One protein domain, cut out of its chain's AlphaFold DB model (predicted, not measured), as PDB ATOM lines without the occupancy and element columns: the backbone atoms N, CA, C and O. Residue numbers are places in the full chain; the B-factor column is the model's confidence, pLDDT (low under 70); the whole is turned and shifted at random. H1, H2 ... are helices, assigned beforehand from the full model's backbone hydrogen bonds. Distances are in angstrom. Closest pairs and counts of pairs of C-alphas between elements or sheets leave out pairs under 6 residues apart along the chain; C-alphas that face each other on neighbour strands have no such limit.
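Overview. This is residues 3 to 54 of the 301 residues of the protein "Cyclin-like protein" of Blyttiomyces helicus (UniProt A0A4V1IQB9). Two helices meet near their first ends as an L, and a long loop, residues 23 to 35, folds back from the end of H1 to the start of H2. Residues 3 to 9 and 44 to 54 stick out from this corner. The printed part has 52 residues, with H1 then H2 and no named strand; its class is all helix. It is only just loose, close to compact, with a radius of gyration of the C-alphas of 12.2 A, and only just elongated, spanning 36 by 24 by 17 A.

Along the chain. H1, residues 10 to 22, begins at C-alpha 10 (-43.772, -13.042, -1.767) and measures 18.0 A. H2, residues 36 to 52, measures 24.3 A and ends at C-alpha 52 (-40.316, -16.252, -21.992).

Arrangement. H1, with residues 10 to 14 alone, touches residues 38 to 42 of H2; the closest C-alphas, of Ala 14 and Lys 39, are 7.1 A apart. Their lines are about perpendicular, at 86 degrees. In H1 and H2 every O i to N i+4 pair is within hydrogen-bond range.

Size, cuts and confidence. The C-alphas farthest apart, of Arg 28 and Ala 54, are 36.6 A apart. The link from H1 to H2 is long. The printed part has no cut, and no printed residue is under 70 in pLDDT.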
ATOM      1  N   ILE A   3     -46.525  -5.499 -11.865       72.56
ATOM      2  CA  ILE A   3     -46.698  -4.701 -13.102       72.56
ATOM      3  C   ILE A   3     -47.974  -3.831 -13.087       72.56
ATOM      4  O   ILE A   3     -48.088  -2.868 -13.834       72.56
ATOM      5  N   GLU A   4     -48.948  -4.171 -12.241       70.81
ATOM      6  CA  GLU A   4     -50.260  -3.508 -12.160       70.81
ATOM      7  C   GLU A   4     -50.351  -2.583 -10.932       70.81
ATOM      8  O   GLU A   4     -51.450  -2.311 -10.453       70.81
ATOM      9  N   GLU A   5     -49.209  -2.187 -10.354       73.25
ATOM     10  CA  GLU A   5     -49.098  -1.358  -9.138       73.25
ATOM     11  C   GLU A   5     -49.911  -1.868  -7.928       73.25
ATOM     12  O   GLU A   5     -50.289  -1.132  -7.019       73.25
ATOM     13  N   THR A   6     -50.135  -3.185  -7.873       81.62
ATOM     14  CA  THR A   6     -50.755  -3.899  -6.745       81.62
ATOM     15  C   THR A   6     -49.793  -4.958  -6.187       81.62
ATOM     16  O   THR A   6     -50.069  -6.166  -6.241       81.62
ATOM     17  N   PRO A   7     -48.605  -4.559  -5.683       86.19
ATOM     18  CA  PRO A   7     -47.617  -5.504  -5.181       86.19
ATOM     19  C   PRO A   7     -48.149  -6.270  -3.963       86.19
ATOM     20  O   PRO A   7     -48.732  -5.706  -3.036       86.19
ATOM     21  N   ARG A   8     -47.912  -7.585  -3.945       87.62
ATOM     22  CA  ARG A   8     -48.172  -8.457  -2.793       87.62
ATOM     23  C   ARG A   8     -46.854  -9.060  -2.301       87.62
ATOM     24  O   ARG A   8     -46.026  -9.428  -3.138       87.62
ATOM     25  N   PRO A   9     -46.631  -9.188  -0.979       89.50
ATOM     26  CA  PRO A   9     -45.426  -9.821  -0.454       89.50
ATOM     27  C   PRO A   9     -45.280 -11.261  -0.955       89.50
ATOM     28  O   PRO A   9     -46.251 -12.020  -0.956       89.50
ATOM     29  N   LEU A  10     -44.055 -11.678  -1.293       89.56
ATOM     30  CA  LEU A  10     -43.772 -13.042  -1.767       89.56
ATOM     31  C   LEU A  10     -44.264 -14.121  -0.785       89.56
ATOM     32  O   LEU A  10     -44.720 -15.176  -1.213       89.56
ATOM     33  N   ARG A  11     -44.230 -13.843   0.528       90.44
ATOM     34  CA  ARG A  11     -44.795 -14.730   1.559       90.44
ATOM     35  C   ARG A  11     -46.291 -14.978   1.342       90.44
ATOM     36  O   ARG A  11     -46.705 -16.126   1.397       90.44
ATOM     37  N   THR A  12     -47.074 -13.928   1.099       91.62
ATOM     38  CA  THR A  12     -48.522 -14.026   0.864       91.62
ATOM     39  C   THR A  12     -48.801 -14.806  -0.416       91.62
ATOM     40  O   THR A  12     -49.571 -15.754  -0.388       91.62
ATOM     41  N   VAL A  13     -48.095 -14.488  -1.509       91.94
ATOM     42  CA  VAL A  13     -48.236 -15.215  -2.784       91.94
ATOM     43  C   VAL A  13     -47.917 -16.705  -2.608       91.94
ATOM     44  O   VAL A  13     -48.688 -17.551  -3.047       91.94
ATOM     45  N   ALA A  14     -46.826 -17.040  -1.916       92.50
ATOM     46  CA  ALA A  14     -46.469 -18.426  -1.622       92.50
ATOM     47  C   ALA A  14     -47.513 -19.129  -0.735       92.50
ATOM     48  O   ALA A  14     -47.816 -20.297  -0.970       92.50
ATOM     49  N   GLN A  15     -48.090 -18.424   0.245       94.12
ATOM     50  CA  GLN A  15     -49.146 -18.951   1.109       94.12
ATOM     51  C   GLN A  15     -50.395 -19.322   0.300       94.12
ATOM     52  O   GLN A  15     -50.840 -20.466   0.377       94.12
ATOM     53  N   THR A  16     -50.901 -18.400  -0.525       92.50
ATOM     54  CA  THR A  16     -52.063 -18.625  -1.398       92.50
ATOM     55  C   THR A  16     -51.802 -19.740  -2.413       92.50
ATOM     56  O   THR A  16     -52.623 -20.641  -2.562       92.50
ATOM     57  N   VAL A  17     -50.637 -19.748  -3.074       91.38
ATOM     58  CA  VAL A  17     -50.285 -20.787  -4.062       91.38
ATOM     59  C   VAL A  17     -50.229 -22.178  -3.422       91.38
ATOM     60  O   VAL A  17     -50.781 -23.123  -3.983       91.38
ATOM     61  N   LEU A  18     -49.618 -22.319  -2.240       92.94
ATOM     62  CA  LEU A  18     -49.580 -23.597  -1.519       92.94
ATOM     63  C   LEU A  18     -50.959 -24.021  -0.999       92.94
ATOM     64  O   LEU A  18     -51.267 -25.211  -1.031       92.94
ATOM     65  N   ALA A  19     -51.779 -23.072  -0.544       94.38
ATOM     66  CA  ALA A  19     -53.155 -23.314  -0.113       94.38
ATOM     67  C   ALA A  19     -53.996 -23.884  -1.265       94.38
ATOM     68  O   ALA A  19     -54.551 -24.976  -1.141       94.38
ATOM     69  N   CYS A  20     -53.993 -23.215  -2.424       92.56
ATOM     70  CA  CYS A  20     -54.672 -23.684  -3.631       92.56
ATOM     71  C   CYS A  20     -54.129 -25.036  -4.118       92.56
ATOM     72  O   CYS A  20     -54.913 -25.949  -4.361       92.56
ATOM     73  N   TYR A  21     -52.805 -25.199  -4.215       91.56
ATOM     74  CA  TYR A  21     -52.183 -26.440  -4.701       91.56
ATOM     75  C   TYR A  21     -52.493 -27.657  -3.816       91.56
ATOM     76  O   TYR A  21     -52.670 -28.763  -4.321       91.56
ATOM     77  N   ARG A  22     -52.579 -27.462  -2.495       93.94
ATOM     78  CA  ARG A  22     -52.908 -28.524  -1.531       93.94
ATOM     79  C   ARG A  22     -54.414 -28.676  -1.277       93.94
ATOM     80  O   ARG A  22     -54.791 -29.555  -0.510       93.94
ATOM     81  N   ASN A  23     -55.253 -27.828  -1.878       93.62
ATOM     82  CA  ASN A  23     -56.685 -27.702  -1.585       93.62
ATOM     83  C   ASN A  23     -56.981 -27.529  -0.076       93.62
ATOM     84  O   ASN A  23     -57.821 -28.214   0.509       93.62
ATOM     85  N   LEU A  24     -56.238 -26.625   0.573       94.00
ATOM     86  CA  LEU A  24     -56.351 -26.296   1.997       94.00
ATOM     87  C   LEU A  24     -56.647 -24.800   2.183       94.00
ATOM     88  O   LEU A  24     -56.210 -23.992   1.366       94.00
ATOM     89  N   PRO A  25     -57.319 -24.384   3.271       92.88
ATOM     90  CA  PRO A  25     -57.431 -22.967   3.605       92.88
ATOM     91  C   PRO A  25     -56.055 -22.388   3.973       92.88
ATOM     92  O   PRO A  25     -55.232 -23.070   4.588       92.88
ATOM     93  N   GLU A  26     -55.816 -21.109   3.669       91.06
ATOM     94  CA  GLU A  26     -54.517 -20.444   3.894       91.06
ATOM     95  C   GLU A  26     -54.026 -20.506   5.349       91.06
ATOM     96  O   GLU A  26     -52.820 -20.521   5.594       91.06
ATOM     97  N   SER A  27     -54.943 -20.604   6.317       91.56
ATOM     98  CA  SER A  27     -54.649 -20.773   7.747       91.56
ATOM     99  C   SER A  27     -53.966 -22.101   8.100       91.56
ATOM    100  O   SER A  27     -53.406 -22.225   9.188       91.56
ATOM    101  N   ARG A  28     -53.992 -23.095   7.202       92.31
ATOM    102  CA  ARG A  28     -53.282 -24.378   7.345       92.31
ATOM    103  C   ARG A  28     -51.871 -24.361   6.749       92.31
ATOM    104  O   ARG A  28     -51.151 -25.336   6.935       92.31
ATOM    105  N   ILE A  29     -51.473 -23.293   6.054       94.00
ATOM    106  CA  ILE A  29     -50.122 -23.150   5.503       94.00
ATOM    107  C   ILE A  29     -49.230 -22.455   6.535       94.00
ATOM    108  O   ILE A  29     -49.477 -21.317   6.938       94.00
ATOM    109  N   THR A  30     -48.190 -23.153   6.982       92.44
ATOM    110  CA  THR A  30     -47.318 -22.703   8.072       92.44
ATOM    111  C   THR A  30     -46.105 -21.924   7.560       92.44
ATOM    112  O   THR A  30     -45.791 -21.899   6.372       92.44
ATOM    113  N   ALA A  31     -45.354 -21.300   8.474       88.25
ATOM    114  CA  ALA A  31     -44.079 -20.673   8.121       88.25
ATOM    115  C   ALA A  31     -43.017 -21.686   7.641       88.25
ATOM    116  O   ALA A  31     -42.140 -21.298   6.873       88.25
ATOM    117  N   ALA A  32     -43.109 -22.955   8.063       90.00
ATOM    118  CA  ALA A  32     -42.217 -24.027   7.623       90.00
ATOM    119  C   ALA A  32     -42.522 -24.487   6.187       90.00
ATOM    120  O   ALA A  32     -41.612 -24.885   5.471       90.00
ATOM    121  N   ASP A  33     -43.776 -24.366   5.738       87.94
ATOM    122  CA  ASP A  33     -44.158 -24.628   4.345       87.94
ATOM    123  C   ASP A  33     -43.643 -23.553   3.374       87.94
ATOM    124  O   ASP A  33     -43.451 -23.820   2.191       87.94
ATOM    125  N   ILE A  34     -43.417 -22.329   3.868       91.50
ATOM    126  CA  ILE A  34     -42.933 -21.177   3.090       91.50
ATOM    127  C   ILE A  34     -41.435 -20.966   3.371       91.50
ATOM    128  O   ILE A  34     -40.969 -19.890   3.779       91.50
ATOM    129  N   ASP A  35     -40.681 -22.043   3.170       91.56
ATOM    130  CA  ASP A  35     -39.242 -22.121   3.386       91.56
ATOM    131  C   ASP A  35     -38.429 -21.340   2.330       91.56
ATOM    132  O   ASP A  35     -38.961 -20.698   1.413       91.56
ATOM    133  N   ALA A  36     -37.102 -21.351   2.477       90.88
ATOM    134  CA  ALA A  36     -36.206 -20.700   1.524       90.88
ATOM    135  C   ALA A  36     -36.271 -21.353   0.131       90.88
ATOM    136  O   ALA A  36     -36.283 -20.633  -0.870       90.88
ATOM    137  N   ALA A  37     -36.384 -22.687   0.051       91.44
ATOM    138  CA  ALA A  37     -36.434 -23.391  -1.228       91.44
ATOM    139  C   ALA A  37     -37.717 -23.066  -2.008       91.44
ATOM    140  O   ALA A  37     -37.661 -22.856  -3.218       91.44
ATOM    141  N   THR A  38     -38.867 -22.959  -1.338       90.56
ATOM    142  CA  THR A  38     -40.140 -22.575  -1.969       90.56
ATOM    143  C   THR A  38     -40.103 -21.140  -2.491       90.56
ATOM    144  O   THR A  38     -40.484 -20.899  -3.638       90.56
ATOM    145  N   LYS A  39     -39.565 -20.188  -1.715       90.25
ATOM    146  CA  LYS A  39     -39.369 -18.800  -2.183       90.25
ATOM    147  C   LYS A  39     -38.444 -18.737  -3.401       90.25
ATOM    148  O   LYS A  39     -38.764 -18.044  -4.362       90.25
ATOM    149  N   MET A  40     -37.341 -19.489  -3.381       93.31
ATOM    150  CA  MET A  40     -36.389 -19.553  -4.492       93.31
ATOM    151  C   MET A  40     -37.009 -20.188  -5.746       93.31
ATOM    152  O   MET A  40     -36.799 -19.686  -6.845       93.31
ATOM    153  N   LYS A  41     -37.832 -21.238  -5.602       93.19
ATOM    154  CA  LYS A  41     -38.598 -21.822  -6.719       93.19
ATOM    155  C   LYS A  41     -39.527 -20.794  -7.366       93.19
ATOM    156  O   LYS A  41     -39.525 -20.689  -8.588       93.19
ATOM    157  N   ILE A  42     -40.273 -20.021  -6.572       92.12
ATOM    158  CA  ILE A  42     -41.173 -18.980  -7.098       92.12
ATOM    159  C   ILE A  42     -40.372 -17.888  -7.822       92.12
ATOM    160  O   ILE A  42     -40.733 -17.532  -8.939       92.12
ATOM    161  N   ALA A  43     -39.262 -17.415  -7.245       91.25
ATOM    162  CA  ALA A  43     -38.396 -16.422  -7.889       91.25
ATOM    163  C   ALA A  43     -37.801 -16.932  -9.217       91.25
ATOM    164  O   ALA A  43     -37.844 -16.231 -10.222       91.25
ATOM    165  N   ASN A  44     -37.327 -18.181  -9.259       95.25
ATOM    166  CA  ASN A  44     -36.794 -18.788 -10.484       95.25
ATOM    167  C   ASN A  44     -37.868 -18.964 -11.574       95.25
ATOM    168  O   ASN A  44     -37.553 -18.883 -12.760       95.25
ATOM    169  N   ILE A  45     -39.124 -19.223 -11.193       95.00
ATOM    170  CA  ILE A  45     -40.259 -19.280 -12.129       95.00
ATOM    171  C   ILE A  45     -40.626 -17.871 -12.615       95.00
ATOM    172  O   ILE A  45     -40.883 -17.706 -13.802       95.00
ATOM    173  N   GLU A  46     -40.596 -16.857 -11.741       93.31
ATOM    174  CA  GLU A  46     -40.804 -15.452 -12.118       93.31
ATOM    175  C   GLU A  46     -39.777 -14.995 -13.168       93.31
ATOM    176  O   GLU A  46     -40.173 -14.471 -14.206       93.31
ATOM    177  N   THR A  47     -38.483 -15.276 -12.962       95.44
ATOM    178  CA  THR A  47     -37.431 -14.971 -13.948       95.44
ATOM    179  C   THR A  47     -37.687 -15.661 -15.288       95.44
ATOM    180  O   THR A  47     -37.736 -14.989 -16.314       95.44
ATOM    181  N   LYS A  48     -37.940 -16.979 -15.289       96.88
ATOM    182  CA  LYS A  48     -38.208 -17.740 -16.525       96.88
ATOM    183  C   LYS A  48     -39.457 -17.266 -17.265       96.88
ATOM    184  O   LYS A  48     -39.486 -17.280 -18.492       96.88
ATOM    185  N   LEU A  49     -40.491 -16.847 -16.533       93.50
ATOM    186  CA  LEU A  49     -41.698 -16.276 -17.124       93.50
ATOM    187  C   LEU A  49     -41.380 -14.948 -17.824       93.50
ATOM    188  O   LEU A  49     -41.775 -14.771 -18.974       93.50
ATOM    189  N   LEU A  50     -40.627 -14.056 -17.171       93.88
ATOM    190  CA  LEU A  50     -40.204 -12.777 -17.752       93.88
ATOM    191  C   LEU A  50     -39.309 -12.971 -18.986       93.88
ATOM    192  O   LEU A  50     -39.531 -12.314 -20.001       93.88
ATOM    193  N   GLU A  51     -38.369 -13.916 -18.940       95.12
ATOM    194  CA  GLU A  51     -37.555 -14.318 -20.096       95.12
ATOM    195  C   GLU A  51     -38.432 -14.829 -21.252       95.12
ATOM    196  O   GLU A  51     -38.244 -14.414 -22.395       95.12
ATOM    197  N   SER A  52     -39.435 -15.670 -20.964       93.25
ATOM    198  CA  SER A  52     -40.316 -16.252 -21.992       93.25
ATOM    199  C   SER A  52     -41.205 -15.235 -22.717       93.25
ATOM    200  O   SER A  52     -41.578 -15.472 -23.864       93.25
ATOM    201  N   ILE A  53     -41.510 -14.095 -22.084       87.75
ATOM    202  CA  ILE A  53     -42.247 -12.973 -22.693       87.75
ATOM    203  C   ILE A  53     -41.315 -11.859 -23.204       87.75
ATOM    204  O   ILE A  53     -41.771 -10.749 -23.467       87.75
ATOM    205  N   ALA A  54     -40.004 -12.122 -23.308       91.94
ATOM    206  CA  ALA A  54     -38.974 -11.145 -23.681       91.94
ATOM    207  C   ALA A  54     -39.025  -9.839 -22.854       91.94
ATOM    208  O   ALA A  54     -38.713  -8.759 -23.351       91.94
TER     209      ALA A  54